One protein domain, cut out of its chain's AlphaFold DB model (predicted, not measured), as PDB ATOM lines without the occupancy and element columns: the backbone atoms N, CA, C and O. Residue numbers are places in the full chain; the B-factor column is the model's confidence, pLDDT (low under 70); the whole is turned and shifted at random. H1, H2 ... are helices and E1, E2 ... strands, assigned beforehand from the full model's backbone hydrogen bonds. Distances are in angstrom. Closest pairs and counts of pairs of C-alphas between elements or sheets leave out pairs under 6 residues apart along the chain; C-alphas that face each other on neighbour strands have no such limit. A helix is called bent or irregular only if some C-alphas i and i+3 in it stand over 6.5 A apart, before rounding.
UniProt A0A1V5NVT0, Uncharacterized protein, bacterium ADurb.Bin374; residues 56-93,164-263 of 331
ATOM      1  N   ARG A  56     287.469 107.747 363.364       87.75
ATOM      2  CA  ARG A  56     288.099 106.561 363.981       87.75
ATOM      3  C   ARG A  56     289.550 106.345 363.551       87.75
ATOM      4  O   ARG A  56     290.309 105.723 364.282       87.75
ATOM      5  N   LYS A  57     289.925 106.824 362.362       89.69
ATOM      6  CA  LYS A  57     291.296 106.758 361.833       89.69
ATOM      7  C   LYS A  57     292.191 107.910 362.313       89.69
ATOM      8  O   LYS A  57     293.314 108.009 361.834       89.69
ATOM      9  N   GLY A  58     291.700 108.780 363.195       87.94
ATOM     10  CA  GLY A  58     292.466 109.899 363.745       87.94
ATOM     11  C   GLY A  58     292.645 111.077 362.785       87.94
ATOM     12  O   GLY A  58     293.481 111.949 362.998       87.94
ATOM     13  N   PHE A  59     291.852 111.152 361.706       87.88
ATOM     14  CA  PHE A  59     292.000 112.221 360.706       87.88
ATOM     15  C   PHE A  59     291.750 113.628 361.278       87.88
ATOM     16  O   PHE A  59     292.132 114.616 360.658       87.88
ATOM     17  N   PHE A  60     291.104 113.720 362.443       88.75
ATOM     18  CA  PHE A  60     290.771 114.968 363.127       88.75
ATOM     19  C   PHE A  60     291.421 115.082 364.513       88.75
ATOM     20  O   PHE A  60     290.993 115.930 365.286       88.75
ATOM     21  N   ASP A  61     292.446 114.279 364.829       89.50
ATOM     22  CA  ASP A  61     293.163 114.358 366.119       89.50
ATOM     23  C   ASP A  61     293.820 115.731 366.317       89.50
ATOM     24  O   ASP A  61     293.904 116.261 367.424       89.50
ATOM     25  N   GLN A  62     294.245 116.346 365.212       92.38
ATOM     26  CA  GLN A  62     294.712 117.720 365.169       92.38
ATOM     27  C   GLN A  62     293.929 118.489 364.110       92.38
ATOM     28  O   GLN A  62     293.893 118.106 362.940       92.38
ATOM     29  N   VAL A  63     293.330 119.606 364.518       93.56
ATOM     30  CA  VAL A  63     292.608 120.509 363.620       93.56
ATOM     31  C   VAL A  63     293.072 121.947 363.795       93.56
ATOM     32  O   VAL A  63     293.656 122.344 364.805       93.56
ATOM     33  N   TYR A  64     292.818 122.741 362.768       93.50
ATOM     34  CA  TYR A  64     293.334 124.086 362.614       93.50
ATOM     35  C   TYR A  64     292.188 125.066 362.404       93.50
ATOM     36  O   TYR A  64     291.285 124.812 361.606       93.50
ATOM     37  N   ARG A  65     292.245 126.217 363.078       92.44
ATOM     38  CA  ARG A  65     291.284 127.314 362.895       92.44
ATOM     39  C   ARG A  65     292.003 128.582 362.464       92.44
ATOM     40  O   ARG A  65     292.714 129.172 363.275       92.44
ATOM     41  N   GLY A  66     291.768 129.031 361.235       90.62
ATOM     42  CA  GLY A  66     292.214 130.348 360.784       90.62
ATOM     43  C   GLY A  66     291.303 131.474 361.268       90.62
ATOM     44  O   GLY A  66     290.083 131.314 361.310       90.62
ATOM     45  N   PHE A  67     291.885 132.615 361.624       89.12
ATOM     46  CA  PHE A  67     291.175 133.848 361.958       89.12
ATOM     47  C   PHE A  67     292.087 135.079 361.802       89.12
ATOM     48  O   PHE A  67     293.283 134.970 361.525       89.12
ATOM     49  N   GLY A  68     291.506 136.266 361.989       87.38
ATOM     50  CA  GLY A  68     292.213 137.545 361.935       87.38
ATOM     51  C   GLY A  68     292.074 138.268 360.595       87.38
ATOM     52  O   GLY A  68     291.738 137.687 359.561       87.38
ATOM     53  N   ALA A  69     292.311 139.575 360.615       81.94
ATOM     54  CA  ALA A  69     292.300 140.414 359.433       81.94
ATOM     55  C   ALA A  69     293.563 140.179 358.598       81.94
ATOM     56  O   ALA A  69     294.683 140.197 359.096       81.94
ATOM     57  N   ARG A  70     293.409 140.085 357.277       78.12
ATOM     58  CA  ARG A  70     294.539 139.964 356.336       78.12
ATOM     59  C   ARG A  70     295.267 141.291 356.076       78.12
ATOM     60  O   ARG A  70     295.882 141.464 355.029       78.12
ATOM     61  N   LYS A  71     295.148 142.256 356.990       81.44
ATOM     62  CA  LYS A  71     295.784 143.569 356.870       81.44
ATOM     63  C   LYS A  71     297.059 143.580 357.704       81.44
ATOM     64  O   LYS A  71     297.011 143.239 358.883       81.44
ATOM     65  N   ALA A  72     298.177 143.973 357.096       83.00
ATOM     66  CA  ALA A  72     299.499 143.924 357.724       83.00
ATOM     67  C   ALA A  72     299.563 144.678 359.063       83.00
ATOM     68  O   ALA A  72     300.131 144.174 360.030       83.00
ATOM     69  N   ASP A  73     298.913 145.839 359.139       84.38
ATOM     70  CA  ASP A  73     298.817 146.695 360.326       84.38
ATOM     71  C   ASP A  73     297.980 146.086 361.465       84.38
ATOM     72  O   ASP A  73     298.057 146.545 362.603       84.38
ATOM     73  N   ARG A  74     297.191 145.040 361.188       86.75
ATOM     74  CA  ARG A  74     296.314 144.383 362.172       86.75
ATOM     75  C   ARG A  74     296.843 143.052 362.691       86.75
ATOM     76  O   ARG A  74     296.359 142.591 363.722       86.75
ATOM     77  N   ILE A  75     297.868 142.487 362.053       90.25
ATOM     78  CA  ILE A  75     298.428 141.175 362.415       90.25
ATOM     79  C   ILE A  75     298.827 141.110 363.891       90.25
ATOM     80  O   ILE A  75     298.502 140.132 364.552       90.25
ATOM     81  N   GLY A  76     299.468 142.153 364.431       91.94
ATOM     82  CA  GLY A  76     299.881 142.166 365.841       91.94
ATOM     83  C   GLY A  76     298.702 142.078 366.818       91.94
ATOM     84  O   GLY A  76     298.776 141.377 367.824       91.94
ATOM     85  N   ARG A  77     297.573 142.722 366.490       94.25
ATOM     86  CA  ARG A  77     296.346 142.654 367.297       94.25
ATOM     87  C   ARG A  77     295.727 141.257 367.261       94.25
ATOM     88  O   ARG A  77     295.283 140.758 368.293       94.25
ATOM     89  N   ASP A  78     295.677 140.642 366.085       94.06
ATOM     90  CA  ASP A  78     295.088 139.310 365.920       94.06
ATOM     91  C   ASP A  78     295.984 138.219 366.529       94.06
ATOM     92  O   ASP A  78     295.489 137.268 367.135       94.06
ATOM     93  N   GLU A  79     297.305 138.392 366.446       96.56
ATOM     94  CA  GLU A  79     298.293 137.571 367.143       96.56
ATOM     95  C   GLU A  79     298.115 137.646 368.664       96.56
ATOM     96  O   GLU A  79     298.063 136.607 369.321       96.56
ATOM     97  N   LEU A  80     297.949 138.850 369.223       97.44
ATOM     98  CA  LEU A  80     297.681 139.033 370.650       97.44
ATOM     99  C   LEU A  80     296.388 138.323 371.081       97.44
ATOM    100  O   LEU A  80     296.365 137.654 372.113       97.44
ATOM    101  N   LEU A  81     295.322 138.411 370.277       95.88
ATOM    102  CA  LEU A  81     294.081 137.677 370.535       95.88
ATOM    103  C   LEU A  81     294.314 136.156 370.541       95.88
ATOM    104  O   LEU A  81     293.858 135.465 371.451       95.88
ATOM    105  N   GLY A  82     295.058 135.638 369.561       96.06
ATOM    106  CA  GLY A  82     295.453 134.229 369.519       96.06
ATOM    107  C   GLY A  82     296.266 133.796 370.732       96.06
ATOM    108  O   GLY A  82     296.052 132.716 371.281       96.06
ATOM    109  N   PHE A  83     297.159 134.665 371.197       97.81
ATOM    110  CA  PHE A  83     297.945 134.428 372.396       97.81
ATOM    111  C   PHE A  83     297.071 134.394 373.657       97.81
ATOM    112  O   PHE A  83     297.247 133.514 374.494       97.81
ATOM    113  N   HIS A  84     296.057 135.253 373.774       96.94
ATOM    114  CA  HIS A  84     295.080 135.158 374.865       96.94
ATOM    115  C   HIS A  84     294.291 133.845 374.844       96.94
ATOM    116  O   HIS A  84     294.063 133.261 375.909       96.94
ATOM    117  N   PHE A  85     293.937 133.334 373.658       95.75
ATOM    118  CA  PHE A  85     293.315 132.013 373.542       95.75
ATOM    119  C   PHE A  85     294.226 130.882 374.031       95.75
ATOM    120  O   PHE A  85     293.746 129.920 374.626       95.75
ATOM    121  N   LEU A  86     295.545 131.002 373.846       95.62
ATOM    122  CA  LEU A  86     296.506 130.047 374.405       95.62
ATOM    123  C   LEU A  86     296.582 130.101 375.937       95.62
ATOM    124  O   LEU A  86     296.823 129.067 376.566       95.62
ATOM    125  N   LEU A  87     296.431 131.278 376.542       94.94
ATOM    126  CA  LEU A  87     296.676 131.478 377.972       94.94
ATOM    127  C   LEU A  87     295.466 131.145 378.842       94.94
ATOM    128  O   LEU A  87     295.562 130.300 379.736       94.94
ATOM    129  N   ASP A  88     294.353 131.845 378.631       92.06
ATOM    130  CA  ASP A  88     293.243 131.846 379.589       92.06
ATOM    131  C   ASP A  88     291.885 132.291 379.038       92.06
ATOM    132  O   ASP A  88     290.914 132.327 379.797       92.06
ATOM    133  N   THR A  89     291.801 132.628 377.752       89.88
ATOM    134  CA  THR A  89     290.561 133.085 377.124       89.88
ATOM    135  C   THR A  89     289.960 131.985 376.258       89.88
ATOM    136  O   THR A  89     290.637 131.401 375.419       89.88
ATOM    137  N   ASP A  90     288.667 131.712 376.416       89.88
ATOM    138  CA  ASP A  90     287.970 130.761 375.548       89.88
ATOM    139  C   ASP A  90     287.815 131.336 374.132       89.88
ATOM    140  O   ASP A  90     287.388 132.479 373.941       89.88
ATOM    141  N   CYS A  91     288.082 130.519 373.115       90.38
ATOM    142  CA  CYS A  91     287.747 130.867 371.740       90.38
ATOM    143  C   CYS A  91     286.297 130.463 371.464       90.38
ATOM    144  O   CYS A  91     285.971 129.285 371.528       90.38
ATOM    145  N   GLN A  92     285.412 131.410 371.153       90.00
ATOM    146  CA  GLN A  92     283.963 131.165 371.101       90.00
ATOM    147  C   GLN A  92     283.383 131.381 369.694       90.00
ATOM    148  O   GLN A  92     283.878 132.200 368.911       90.00
ATOM    149  N   SER A  93     282.324 130.638 369.374       86.81
ATOM    150  CA  SER A  93     281.464 130.871 368.206       86.81
ATOM    151  C   SER A  93     280.681 132.185 368.350       86.81
ATOM    152  O   SER A  93     280.607 132.769 369.434       86.81
ATOM    153  N   THR A 164     286.798 124.551 361.506       89.88
ATOM    154  CA  THR A 164     288.184 124.087 361.555       89.88
ATOM    155  C   THR A 164     288.478 123.196 360.357       89.88
ATOM    156  O   THR A 164     287.577 122.777 359.637       89.88
ATOM    157  N   SER A 165     289.747 122.871 360.143       87.75
ATOM    158  CA  SER A 165     290.155 121.879 359.154       87.75
ATOM    159  C   SER A 165     291.319 121.053 359.691       87.75
ATOM    160  O   SER A 165     292.193 121.627 360.334       87.75
ATOM    161  N   PRO A 166     291.413 119.744 359.409       88.19
ATOM    162  CA  PRO A 166     292.636 118.976 359.637       88.19
ATOM    163  C   PRO A 166     293.747 119.350 358.640       88.19
ATOM    164  O   PRO A 166     294.896 118.949 358.799       88.19
ATOM    165  N   ASN A 167     293.438 120.146 357.609       85.81
ATOM    166  CA  ASN A 167     294.415 120.652 356.660       85.81
ATOM    167  C   ASN A 167     294.821 122.089 357.015       85.81
ATOM    168  O   ASN A 167     294.072 123.050 356.831       85.81
ATOM    169  N   LEU A 168     296.063 122.248 357.467       85.75
ATOM    170  CA  LEU A 168     296.646 123.546 357.799       85.75
ATOM    171  C   LEU A 168     296.624 124.532 356.611       85.75
ATOM    172  O   LEU A 168     296.456 125.732 356.809       85.75
ATOM    173  N   GLY A 169     296.775 124.058 355.371       79.00
ATOM    174  CA  GLY A 169     296.675 124.903 354.176       79.00
ATOM    175  C   GLY A 169     295.280 125.499 353.993       79.00
ATOM    176  O   GLY A 169     295.163 126.674 353.656       79.00
ATOM    177  N   VAL A 170     294.240 124.717 354.298       78.56
ATOM    178  CA  VAL A 170     292.843 125.162 354.248       78.56
ATOM    179  C   VAL A 170     292.562 126.199 355.332       78.56
ATOM    180  O   VAL A 170     292.051 127.276 355.039       78.56
ATOM    181  N   ALA A 171     292.970 125.927 356.574       83.19
ATOM    182  CA  ALA A 171     292.733 126.839 357.691       83.19
ATOM    183  C   ALA A 171     293.308 128.245 357.443       83.19
ATOM    184  O   ALA A 171     292.664 129.239 357.772       83.19
ATOM    185  N   LYS A 172     294.472 128.351 356.788       78.81
ATOM    186  CA  LYS A 172     295.095 129.640 356.428       78.81
ATOM    187  C   LYS A 172     294.254 130.489 355.479       78.81
ATOM    188  O   LYS A 172     294.432 131.707 355.449       78.81
ATOM    189  N   PHE A 173     293.335 129.894 354.715       75.44
ATOM    190  CA  PHE A 173     292.411 130.685 353.910       75.44
ATOM    191  C   PHE A 173     291.473 131.515 354.789       75.44
ATOM    192  O   PHE A 173     291.142 132.627 354.400       75.44
ATOM    193  N   TYR A 174     291.098 131.074 355.991       76.94
ATOM    194  CA  TYR A 174     290.181 131.838 356.850       76.94
ATOM    195  C   TYR A 174     290.855 133.011 357.578       76.94
ATOM    196  O   TYR A 174     290.180 133.961 357.972       76.94
ATOM    197  N   GLY A 175     292.185 133.016 357.695       83.88
ATOM    198  CA  GLY A 175     292.928 134.140 358.257       83.88
ATOM    199  C   GLY A 175     294.418 133.845 358.467       83.88
ATOM    200  O   GLY A 175     294.823 132.682 358.448       83.88
ATOM    201  N   PRO A 176     295.246 134.891 358.653       87.88
ATOM    202  CA  PRO A 176     296.696 134.754 358.796       87.88
ATOM    203  C   PRO A 176     297.116 134.179 360.156       87.88
ATOM    204  O   PRO A 176     298.251 133.734 360.306       87.88
ATOM    205  N   ILE A 177     296.220 134.176 361.146       93.94
ATOM    206  CA  ILE A 177     296.460 133.572 362.451       93.94
ATOM    207  C   ILE A 177     295.766 132.218 362.494       93.94
ATOM    208  O   ILE A 177     294.564 132.134 362.256       93.94
ATOM    209  N   VAL A 178     296.502 131.158 362.812       94.94
ATOM    210  CA  VAL A 178     295.964 129.797 362.861       94.94
ATOM    211  C   VAL A 178     296.132 129.219 364.259       94.94
ATOM    212  O   VAL A 178     297.254 129.048 364.732       94.94
ATOM    213  N   LEU A 179     295.020 128.887 364.918       96.62
ATOM    214  CA  LEU A 179     295.043 128.072 366.135       96.62
ATOM    215  C   LEU A 179     295.331 126.622 365.769       96.62
ATOM    216  O   LEU A 179     294.732 126.088 364.837       96.62
ATOM    217  N   VAL A 180     296.199 125.992 366.550       97.06
ATOM    218  CA  VAL A 180     296.448 124.553 366.524       97.06
ATOM    219  C   VAL A 180     295.695 123.934 367.689       97.06
ATOM    220  O   VAL A 180     295.968 124.257 368.848       97.06
ATOM    221  N   ILE A 181     294.738 123.070 367.379       95.06
ATOM    222  CA  ILE A 181     293.823 122.465 368.342       95.06
ATOM    223  C   ILE A 181     294.080 120.964 368.337       95.06
ATOM    224  O   ILE A 181     294.058 120.336 367.279       95.06
ATOM    225  N   GLU A 182     294.337 120.403 369.513       91.94
ATOM    226  CA  GLU A 182     294.433 118.954 369.689       91.94
ATOM    227  C   GLU A 182     293.080 118.442 370.172       91.94
ATOM    228  O   GLU A 182     292.647 118.729 371.293       91.94
ATOM    229  N   GLU A 183     292.388 117.714 369.305       85.25
ATOM    230  CA  GLU A 183     291.070 117.174 369.584       85.25
ATOM    231  C   GLU A 183     291.203 115.765 370.168       85.25
ATOM    232  O   GLU A 183     291.068 114.754 369.488       85.25
ATOM    233  N   THR A 184     291.469 115.706 371.472       77.38
ATOM    234  CA  THR A 184     291.658 114.439 372.205       77.38
ATOM    235  C   THR A 184     290.388 113.592 372.307       77.38
ATOM    236  O   THR A 184     290.451 112.404 372.617       77.38
ATOM    237  N   ARG A 185     289.220 114.192 372.056       78.44
ATOM    238  CA  ARG A 185     287.927 113.510 372.005       78.44
ATOM    239  C   ARG A 185     287.100 114.109 370.879       78.44
ATOM    240  O   ARG A 185     286.512 115.170 371.065       78.44
ATOM    241  N   PRO A 186     286.984 113.459 369.720       76.50
ATOM    242  CA  PRO A 186     286.293 114.125 368.638       76.50
ATOM    243  C   PRO A 186     284.835 114.438 369.060       76.50
ATOM    244  O   PRO A 186     284.153 113.692 369.766       76.50
ATOM    245  N   ARG A 187     284.432 115.681 368.830       83.44
ATOM    246  CA  ARG A 187     283.186 116.267 369.371       83.44
ATOM    247  C   ARG A 187     282.418 117.054 368.322       83.44
ATOM    248  O   ARG A 187     281.278 117.455 368.543       83.44
ATOM    249  N   GLY A 188     283.044 117.225 367.169       83.75
ATOM    250  CA  GLY A 188     282.515 117.885 366.003       83.75
ATOM    251  C   GLY A 188     281.937 116.950 364.949       83.75
ATOM    252  O   GLY A 188     281.782 115.740 365.142       83.75
ATOM    253  N   MET A 189     281.635 117.554 363.808       82.44
ATOM    254  CA  MET A 189     281.020 116.916 362.651       82.44
ATOM    255  C   MET A 189     281.896 117.127 361.412       82.44
ATOM    256  O   MET A 189     282.368 118.240 361.175       82.44
ATOM    257  N   ASP A 190     282.119 116.064 360.636       84.62
ATOM    258  CA  ASP A 190     282.806 116.141 359.339       84.62
ATOM    259  C   ASP A 190     281.790 116.542 358.271       84.62
ATOM    260  O   ASP A 190     281.162 115.709 357.606       84.62
ATOM    261  N   LEU A 191     281.606 117.856 358.174       76.69
ATOM    262  CA  LEU A 191     280.578 118.492 357.370       76.69
ATOM    263  C   LEU A 191     280.641 118.046 355.909       76.69
ATOM    264  O   LEU A 191     279.627 117.748 355.280       76.69
ATOM    265  N   ASN A 192     281.858 117.958 355.375       74.69
ATOM    266  CA  ASN A 192     282.060 117.725 353.956       74.69
ATOM    267  C   ASN A 192     281.954 116.267 353.568       74.69
ATOM    268  O   ASN A 192     281.483 115.983 352.469       74.69
ATOM    269  N   SER A 193     282.330 115.332 354.440       77.06
ATOM    270  CA  SER A 193     281.989 113.931 354.185       77.06
ATOM    271  C   SER A 193     280.469 113.745 354.168       77.06
ATOM    272  O   SER A 193     279.958 113.113 353.248       77.06
ATOM    273  N   ILE A 194     279.728 114.383 355.083       73.88
ATOM    274  CA  ILE A 194     278.253 114.349 355.085       73.88
ATOM    275  C   ILE A 194     277.673 114.976 353.807       73.88
ATOM    276  O   ILE A 194     276.786 114.401 353.173       73.88
ATOM    277  N   ALA A 195     278.181 116.135 353.388       71.00
ATOM    278  CA  ALA A 195     277.758 116.798 352.156       71.00
ATOM    279  C   ALA A 195     278.041 115.944 350.907       71.00
ATOM    280  O   ALA A 195     277.208 115.850 350.007       71.00
ATOM    281  N   ARG A 196     279.201 115.280 350.836       72.62
ATOM    282  CA  ARG A 196     279.531 114.365 349.730       72.62
ATOM    283  C   ARG A 196     278.617 113.144 349.715       72.62
ATOM    284  O   ARG A 196     278.097 112.802 348.655       72.62
ATOM    285  N   ASP A 197     278.381 112.532 350.871       72.12
ATOM    286  CA  ASP A 197     277.547 111.331 350.992       72.12
ATOM    287  C   ASP A 197     276.076 111.629 350.656       72.12
ATOM    288  O   ASP A 197     275.404 110.831 350.004       72.12
ATOM    289  N   SER A 198     275.596 112.828 350.998       66.62
ATOM    290  CA  SER A 198     274.276 113.339 350.595       66.62
ATOM    291  C   SER A 198     274.221 113.843 349.144       66.62
ATOM    292  O   SER A 198     273.187 114.348 348.704       66.62
ATOM    293  N   LYS A 199     275.313 113.692 348.379       67.25
ATOM    294  CA  LYS A 199     275.478 114.183 347.000       67.25
ATOM    295  C   LYS A 199     275.218 115.686 346.863       67.25
ATOM    296  O   LYS A 199     274.811 116.150 345.806       67.25
ATOM    297  N   TYR A 200     275.465 116.466 347.909       60.81
ATOM    298  CA  TYR A 200     275.197 117.900 347.932       60.81
ATOM    299  C   TYR A 200     276.040 118.676 346.902       60.81
ATOM    300  O   TYR A 200     275.528 119.517 346.160       60.81
ATOM    301  N   TYR A 201     277.324 118.324 346.780       57.56
ATOM    302  CA  TYR A 201     278.257 118.888 345.798       57.56
ATOM    303  C   TYR A 201     278.141 118.211 344.418       57.56
ATOM    304  O   TYR A 201     279.124 117.716 343.867       57.56
ATOM    305  N   THR A 202     276.935 118.143 343.847       58.25
ATOM    306  CA  THR A 202     276.755 117.580 342.494       58.25
ATOM    307  C   THR A 202     277.449 118.415 341.412       58.25
ATOM    308  O   THR A 202     277.550 119.641 341.504       58.25
ATOM    309  N   VAL A 203     277.831 117.750 340.313       53.28
ATOM    310  CA  VAL A 203     278.274 118.393 339.059       53.28
ATOM    311  C   VAL A 203     277.238 119.413 338.563       53.28
ATOM    312  O   VAL A 203     277.608 120.463 338.053       53.28
ATOM    313  N   ALA A 204     275.944 119.166 338.785       55.59
ATOM    314  CA  ALA A 204     274.875 120.098 338.436       55.59
ATOM    315  C   ALA A 204     274.961 121.434 339.200       55.59
ATOM    316  O   ALA A 204     274.735 122.486 338.607       55.59
ATOM    317  N   ARG A 205     275.334 121.424 340.488       58.34
ATOM    318  CA  ARG A 205     275.531 122.657 341.271       58.34
ATOM    319  C   ARG A 205     276.808 123.389 340.870       58.34
ATOM    320  O   ARG A 205     276.784 124.607 340.751       58.34
ATOM    321  N   PHE A 206     277.881 122.651 340.591       56.03
ATOM    322  CA  PHE A 206     279.104 123.224 340.026       56.03
ATOM    323  C   PHE A 206     278.797 123.967 338.719       56.03
ATOM    324  O   PHE A 206     279.159 125.129 338.572       56.03
ATOM    325  N   LEU A 207     278.048 123.330 337.811       55.09
ATOM    326  CA  LEU A 207     277.609 123.928 336.549       55.09
ATOM    327  C   LEU A 207     276.655 125.116 336.755       55.09
ATOM    328  O   LEU A 207     276.759 126.096 336.024       55.09
ATOM    329  N   LYS A 208     275.769 125.073 337.760       58.34
ATOM    330  CA  LYS A 208     274.891 126.198 338.123       58.34
ATOM    331  C   LYS A 208     275.687 127.406 338.634       58.34
ATOM    332  O   LYS A 208     275.512 128.503 338.119       58.34
ATOM    333  N   ASN A 209     276.605 127.206 339.582       54.47
ATOM    334  CA  ASN A 209     277.458 128.279 340.106       54.47
ATOM    335  C   ASN A 209     278.383 128.849 339.013       54.47
ATOM    336  O   ASN A 209     278.673 130.047 339.002       54.47
ATOM    337  N   LEU A 210     278.820 127.999 338.074       54.28
ATOM    338  CA  LEU A 210     279.601 128.396 336.900       54.28
ATOM    339  C   LEU A 210     278.764 129.269 335.951       54.28
ATOM    340  O   LEU A 210     279.247 130.298 335.484       54.28
ATOM    341  N   ALA A 211     277.507 128.884 335.704       55.00
ATOM    342  CA  ALA A 211     276.558 129.637 334.884       55.00
ATOM    343  C   ALA A 211     276.169 130.989 335.510       55.00
ATOM    344  O   ALA A 211     275.928 131.955 334.792       55.00
ATOM    345  N   GLU A 212     276.163 131.085 336.841       57.12
ATOM    346  CA  GLU A 212     275.924 132.327 337.590       57.12
ATOM    347  C   GLU A 212     277.194 133.194 337.756       57.12
ATOM    348  O   GLU A 212     277.182 134.178 338.495       57.12
ATOM    349  N   PHE A 213     278.301 132.855 337.076       51.62
ATOM    350  CA  PHE A 213     279.600 133.547 337.140       51.62
ATOM    351  C   PHE A 213     280.167 133.712 338.562       51.62
ATOM    352  O   PHE A 213     281.022 134.567 338.815       51.62
ATOM    353  N   GLN A 214     279.764 132.858 339.506       51.34
ATOM    354  CA  GLN A 214     280.225 132.916 340.891       51.34
ATOM    355  C   GLN A 214     281.555 132.165 341.082       51.34
ATOM    356  O   GLN A 214     281.723 131.336 341.969       51.34
ATOM    357  N   PHE A 215     282.567 132.471 340.271       48.22
ATOM    358  CA  PHE A 215     283.878 131.804 340.340       48.22
ATOM    359  C   PHE A 215     284.573 131.938 341.711       48.22
ATOM    360  O   PHE A 215     285.403 131.103 342.071       48.22
ATOM    361  N   ARG A 216     284.216 132.967 342.495       45.34
ATOM    362  CA  ARG A 216     284.664 133.147 343.886       45.34
ATOM    363  C   ARG A 216     284.058 132.123 344.846       45.34
ATOM    364  O   ARG A 216     284.813 131.595 345.657       45.34
ATOM    365  N   SER A 217     282.757 131.840 344.741       45.09
ATOM    366  CA  SER A 217     282.112 130.812 345.567       45.09
ATOM    367  C   SER A 217     282.581 129.429 345.146       45.09
ATOM    368  O   SER A 217     282.880 128.617 345.996       45.09
ATOM    369  N   ILE A 218     282.836 129.181 343.858       48.72
ATOM    370  CA  ILE A 218     283.404 127.894 343.421       48.72
ATOM    371  C   ILE A 218     284.760 127.603 344.092       48.72
ATOM    372  O   ILE A 218     285.026 126.470 344.474       48.72
ATOM    373  N   LEU A 219     285.641 128.594 344.262       50.84
ATOM    374  CA  LEU A 219     286.940 128.345 344.893       50.84
ATOM    375  C   LEU A 219     286.837 128.186 346.422       50.84
ATOM    376  O   LEU A 219     287.555 127.353 346.971       50.84
ATOM    377  N   SER A 220     285.956 128.928 347.112       52.50
ATOM    378  CA  SER A 220     285.695 128.669 348.541       52.50
ATOM    379  C   SER A 220     285.001 127.323 348.731       52.50
ATOM    380  O   SER A 220     285.572 126.457 349.386       52.50
ATOM    381  N   ASP A 221     283.894 127.099 348.024       53.31
ATOM    382  CA  ASP A 221     283.006 125.941 348.163       53.31
ATOM    383  C   ASP A 221     283.681 124.615 347.762       53.31
ATOM    384  O   ASP A 221     283.271 123.549 348.214       53.31
ATOM    385  N   TYR A 222     284.707 124.639 346.895       54.16
ATOM    386  CA  TYR A 222     285.362 123.413 346.405       54.16
ATOM    387  C   TYR A 222     286.829 123.234 346.838       54.16
ATOM    388  O   TYR A 222     287.339 122.110 346.741       54.16
ATOM    389  N   VAL A 223     287.525 124.283 347.305       55.06
ATOM    390  CA  VAL A 223     288.934 124.195 347.759       55.06
ATOM    391  C   VAL A 223     289.070 124.403 349.266       55.06
ATOM    392  O   VAL A 223     289.736 123.597 349.914       55.06
ATOM    393  N   ALA A 224     288.460 125.450 349.827       55.84
ATOM    394  CA  ALA A 224     288.490 125.687 351.273       55.84
ATOM    395  C   ALA A 224     287.498 124.759 351.993       55.84
ATOM    396  O   ALA A 224     287.868 124.052 352.929       55.84
ATOM    397  N   ASP A 225     286.298 124.614 351.444       59.62
ATOM    398  CA  ASP A 225     285.209 123.847 352.042       59.62
ATOM    399  C   ASP A 225     285.274 122.368 351.638       59.62
ATOM    400  O   ASP A 225     284.256 121.698 351.511       59.62
ATOM    401  N   ARG A 226     286.469 121.802 351.401       58.78
ATOM    402  CA  ARG A 226     286.603 120.376 351.051       58.78
ATOM    403  C   ARG A 226     286.842 119.491 352.268       58.78
ATOM    404  O   ARG A 226     286.347 118.372 352.276       58.78
ATOM    405  N   ASP A 227     287.479 119.981 353.328       66.25
ATOM    406  CA  ASP A 227     287.782 119.215 354.552       66.25
ATOM    407  C   ASP A 227     287.520 120.062 355.805       66.25
ATOM    408  O   ASP A 227     288.413 120.318 356.611       66.25
ATOM    409  N   GLU A 228     286.297 120.548 355.940       77.50
ATOM    410  CA  GLU A 228     285.844 121.359 357.050       77.50
ATOM    411  C   GLU A 228     285.259 120.448 358.127       77.50
ATOM    412  O   GLU A 228     284.437 119.563 357.871       77.50
ATOM    413  N   TYR A 229     285.731 120.672 359.342       85.56
ATOM    414  CA  TYR A 229     285.295 120.010 360.554       85.56
ATOM    415  C   TYR A 229     284.770 121.075 361.504       85.56
ATOM    416  O   TYR A 229     285.460 122.057 361.790       85.56
ATOM    417  N   VAL A 230     283.550 120.903 361.998       85.88
ATOM    418  CA  VAL A 230     282.915 121.901 362.863       85.88
ATOM    419  C   VAL A 230     282.927 121.451 364.310       85.88
ATOM    420  O   VAL A 230     282.415 120.385 364.639       85.88
ATOM    421  N   LEU A 231     283.485 122.280 365.188       86.94
ATOM    422  CA  LEU A 231     283.468 122.081 366.633       86.94
ATOM    423  C   LEU A 231     282.318 122.883 367.264       86.94
ATOM    424  O   LEU A 231     282.065 124.019 366.851       86.94
ATOM    425  N   PRO A 232     281.610 122.338 368.264       79.31
ATOM    426  CA  PRO A 232     280.507 123.046 368.898       79.31
ATOM    427  C   PRO A 232     281.003 124.203 369.775       79.31
ATOM    428  O   PRO A 232     281.845 124.017 370.649       79.31
ATOM    429  N   SER A 233     280.400 125.379 369.577       79.44
ATOM    430  CA  SER A 233     280.268 126.507 370.518       79.44
ATOM    431  C   SER A 233     281.525 127.223 371.020       79.44
ATOM    432  O   SER A 233     281.529 128.457 371.004       79.44
ATOM    433  N   TYR A 234     282.543 126.518 371.519       86.75
ATOM    434  CA  TYR A 234     283.772 127.100 372.061       86.75
ATOM    435  C   TYR A 234     284.940 126.103 372.148       86.75
ATOM    436  O   TYR A 234     284.754 124.889 372.132       86.75
ATOM    437  N   LEU A 235     286.150 126.644 372.295       88.81
ATOM    438  CA  LEU A 235     287.387 125.934 372.602       88.81
ATOM    439  C   LEU A 235     287.955 126.493 373.895       88.81
ATOM    440  O   LEU A 235     288.084 127.713 374.038       88.81
ATOM    441  N   SER A 236     288.307 125.602 374.815       88.94
ATOM    442  CA  SER A 236     289.007 126.012 376.026       88.94
ATOM    443  C   SER A 236     290.487 126.283 375.723       88.94
ATOM    444  O   SER A 236     291.048 125.659 374.814       88.94
ATOM    445  N   PRO A 237     291.180 127.121 376.514       90.88
ATOM    446  CA  PRO A 237     292.623 127.308 376.391       90.88
ATOM    447  C   PRO A 237     293.428 126.008 376.481       90.88
ATOM    448  O   PRO A 237     294.548 125.934 375.982       90.88
ATOM    449  N   ALA A 238     292.901 124.979 377.151       90.62
ATOM    450  CA  ALA A 238     293.563 123.683 377.274       90.62
ATOM    451  C   ALA A 238     293.576 122.893 375.954       90.62
ATOM    452  O   ALA A 238     294.514 122.122 375.729       90.62
ATOM    453  N   ASP A 239     292.581 123.120 375.093       91.25
ATOM    454  CA  ASP A 239     292.436 122.464 373.787       91.25
ATOM    455  C   ASP A 239     293.359 123.097 372.732       91.25
ATOM    456  O   ASP A 239     293.784 122.441 371.782       91.25
ATOM    457  N   VAL A 240     293.711 124.376 372.904       95.06
ATOM    458  CA  VAL A 240     294.627 125.096 372.012       95.06
ATOM    459  C   VAL A 240     296.073 124.767 372.393       95.06
ATOM    460  O   VAL A 240     296.566 125.200 373.437       95.06
ATOM    461  N   LYS A 241     296.773 124.007 371.546       96.38
ATOM    462  CA  LYS A 241     298.176 123.589 371.747       96.38
ATOM    463  C   LYS A 241     299.191 124.456 371.024       96.38
ATOM    464  O   LYS A 241     300.389 124.359 371.284       96.38
ATOM    465  N   GLY A 242     298.745 125.323 370.130       97.31
ATOM    466  CA  GLY A 242     299.658 126.213 369.441       97.31
ATOM    467  C   GLY A 242     298.971 127.320 368.671       97.31
ATOM    468  O   GLY A 242     297.749 127.356 368.525       97.31
ATOM    469  N   LEU A 243     299.802 128.228 368.185       97.50
ATOM    470  CA  LEU A 243     299.420 129.350 367.344       97.50
ATOM    471  C   LEU A 243     300.464 129.473 366.241       97.50
ATOM    472  O   LEU A 243     301.659 129.468 366.524       97.50
ATOM    473  N   ILE A 244     300.026 129.591 364.997       96.88
ATOM    474  CA  ILE A 244     300.900 129.867 363.859       96.88
ATOM    475  C   ILE A 244     300.487 131.216 363.291       96.88
ATOM    476  O   ILE A 244     299.322 131.428 362.954       96.88
ATOM    477  N   VAL A 245     301.443 132.130 363.201       95.50
ATOM    478  CA  VAL A 245     301.247 133.482 362.688       95.50
ATOM    479  C   VAL A 245     301.912 133.558 361.330       95.50
ATOM    480  O   VAL A 245     303.128 133.403 361.218       95.50
ATOM    481  N   HIS A 246     301.109 133.779 360.300       91.81
ATOM    482  CA  HIS A 246     301.568 133.993 358.938       91.81
ATOM    483  C   HIS A 246     301.609 135.478 358.600       91.81
ATOM    484  O   HIS A 246     300.832 136.280 359.124       91.81
ATOM    485  N   ASP A 247     302.482 135.827 357.661       86.69
ATOM    486  CA  ASP A 247     302.392 137.114 356.988       86.69
ATOM    487  C   ASP A 247     301.069 137.239 356.208       86.69
ATOM    488  O   ASP A 247     300.488 136.238 355.766       86.69
ATOM    489  N   PRO A 248     300.545 138.465 356.037       76.56
ATOM    490  CA  PRO A 248     299.318 138.678 355.287       76.56
ATOM    491  C   PRO A 248     299.512 138.244 353.831       76.56
ATOM    492  O   PRO A 248     300.454 138.667 353.164       76.56
ATOM    493  N   SER A 249     298.584 137.436 353.318       65.25
ATOM    494  CA  SER A 249     298.530 137.076 351.901       65.25
ATOM    495  C   SER A 249     297.219 137.561 351.278       65.25
ATOM    496  O   SER A 249     296.139 137.283 351.822       65.25
ATOM    497  N   PRO A 250     297.263 138.291 350.149       54.34
ATOM    498  CA  PRO A 250     296.074 138.532 349.359       54.34
ATOM    499  C   PRO A 250     295.694 137.231 348.645       54.34
ATOM    500  O   PRO A 250     296.427 136.736 347.794       54.34
ATOM    501  N   ILE A 251     294.507 136.695 348.936       54.81
ATOM    502  CA  ILE A 251     293.888 135.736 348.017       54.81
ATOM    503  C   ILE A 251     293.525 136.534 346.761       54.81
ATOM    504  O   ILE A 251     292.546 137.281 346.755       54.81
ATOM    505  N   VAL A 252     294.340 136.436 345.714       47.72
ATOM    506  CA  VAL A 252     294.029 137.047 344.419       47.72
ATOM    507  C   VAL A 252     292.942 136.210 343.741       47.72
ATOM    508  O   VAL A 252     293.158 135.042 343.430       47.72
ATOM    509  N   ILE A 253     291.778 136.817 343.480       45.38
ATOM    510  CA  ILE A 253     290.728 136.238 342.626       45.38
ATOM    511  C   ILE A 253     290.350 137.247 341.536       45.38
ATOM    512  O   ILE A 253     289.459 138.077 341.740       45.38
ATOM    513  N   ALA A 254     291.094 137.169 340.424       41.03
ATOM    514  CA  ALA A 254     290.851 137.728 339.083       41.03
ATOM    515  C   ALA A 254     292.060 137.396 338.162       41.03
ATOM    516  O   ALA A 254     292.767 138.281 337.692       41.03
ATOM    517  N   ASN A 255     292.328 136.102 337.937       38.06
ATOM    518  CA  ASN A 255     293.320 135.582 336.975       38.06
ATOM    519  C   ASN A 255     294.830 135.737 337.247       38.06
ATOM    520  O   ASN A 255     295.611 135.631 336.305       38.06
ATOM    521  N   ARG A 256     295.286 135.814 338.503       40.69
ATOM    522  CA  ARG A 256     296.626 135.296 338.866       40.69
ATOM    523  C   ARG A 256     296.618 134.676 340.258       40.69
ATOM    524  O   ARG A 256     296.541 135.395 341.242       40.69
ATOM    525  N   VAL A 257     296.734 133.353 340.338       45.16
ATOM    526  CA  VAL A 257     297.214 132.683 341.553       45.16
ATOM    527  C   VAL A 257     298.734 132.862 341.598       45.16
ATOM    528  O   VAL A 257     299.409 132.590 340.610       45.16
ATOM    529  N   VAL A 258     299.273 133.310 342.729       44.16
ATOM    530  CA  VAL A 258     300.712 133.273 343.058       44.16
ATOM    531  C   VAL A 258     300.763 132.651 344.468       44.16
ATOM    532  O   VAL A 258     300.041 133.127 345.339       44.16
ATOM    533  N   ILE A 259     301.256 131.414 344.673       50.62
ATOM    534  CA  ILE A 259     302.658 130.997 344.956       50.62
ATOM    535  C   ILE A 259     303.317 131.899 346.029       50.62
ATOM    536  O   ILE A 259     303.294 133.106 345.830       50.62
ATOM    537  N   PRO A 260     304.024 131.432 347.083       54.22
ATOM    538  CA  PRO A 260     303.936 130.231 347.930       54.22
ATOM    539  C   PRO A 260     302.970 130.468 349.127       54.22
ATOM    540  O   PRO A 260     302.381 131.546 349.225       54.22
ATOM    541  N   PRO A 261     302.772 129.509 350.063       59.97
ATOM    542  CA  PRO A 261     302.136 129.827 351.346       59.97
ATOM    543  C   PRO A 261     302.829 131.038 351.999       59.97
ATOM    544  O   PRO A 261     304.062 131.099 351.955       59.97
ATOM    545  N   PRO A 262     302.079 131.991 352.594       75.94
ATOM    546  CA  PRO A 262     302.691 133.128 353.269       75.94
ATOM    547  C   PRO A 262     303.705 132.635 354.291       75.94
ATOM    548  O   PRO A 262     303.455 131.647 355.001       75.94
ATOM    549  N   ALA A 263     304.842 133.327 354.340       86.75
ATOM    550  CA  ALA A 263     305.908 132.991 355.261       86.75
ATOM    551  C   ALA A 263     305.352 132.910 356.684       86.75
ATOM    552  O   ALA A 263     304.462 133.668 357.089       86.75
TER     553      ALA A 263
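What this domain is: This is residues 56 to 93 and 164 to 263 of the 331 residues of an uncharacterized protein of bacterium ADurb.Bin374 (UniProt A0A1V5NVT0). A small sheet of three strands lies between two helices, H1 over one face and H2 over the other. Helices H3, H4 and H5 make an arc that swings out from this body and folds back to H2. The 138 printed residues hold, in order, E1 H1 H2 E2 H3 H4 H5 E3 E4; the sheet, E1 - E2 - E4, is antiparallel and the class mixed. The whole is compact, radius of gyration of the C-alphas 16.2 A, spanning 47 by 39 by 23 A.

Where its parts are: The sheet has E1, residues 62 to 67, 16.8 A, from C-alpha 62 at (294.712, 117.720, 365.169); E2, 177 to 182, 16.4 A; and E4, 240 to 246, 17.3 A, to C-alpha 246 at (301.568, 133.993, 358.938). H1, 72 to 87, 23.9 A, is irregular: C-alphas 73 and 76 are 7.2 A apart. H2 is 168 to 174, H3 191 to 197, H4 203 to 211, H5 215 to 224, E3 229 to 232.

How they stand to each other: Between the antiparallel neighbours E1 and E2, N 65 and O 179 are within hydrogen-bond range at 3.0 A; between the antiparallel neighbours E2 and E4, N 178 and O 244 are within hydrogen-bond range at 2.8 A. H1 and H2 are on opposite faces, at heights over the sheet of 8.4 A and 6.9 A. H2 and H5 touch at the C-alphas of Val 170 and Ala 224, 5.3 A. H4 and H5 form a helical hairpin, closest C-alphas Asn 209 and Ile 218, 6.8 A. E3 pairs with no named strand; the closest C-alphas of H3 and E3 are Leu 191 and Tyr 229, 5.9 A. Every O i to N i+4 pair is within hydrogen-bond range in H3, H4 and H5, 10 of 12 in H1, and 1 of 3 in H2, with 3 of 4 O i to N i+3 pairs.

The domain as a whole: The C-alphas of Asp 88 and Ala 211 are farthest apart, 47.8 A. Residues 94 to 163 are not printed; C-alphas 93 and 164 are 11.6 A apart. No link printed whole is long. Residues 247 to 263 hold no named element. The model's pLDDT is under 70 at residues 198 to 227 and 249 to 261.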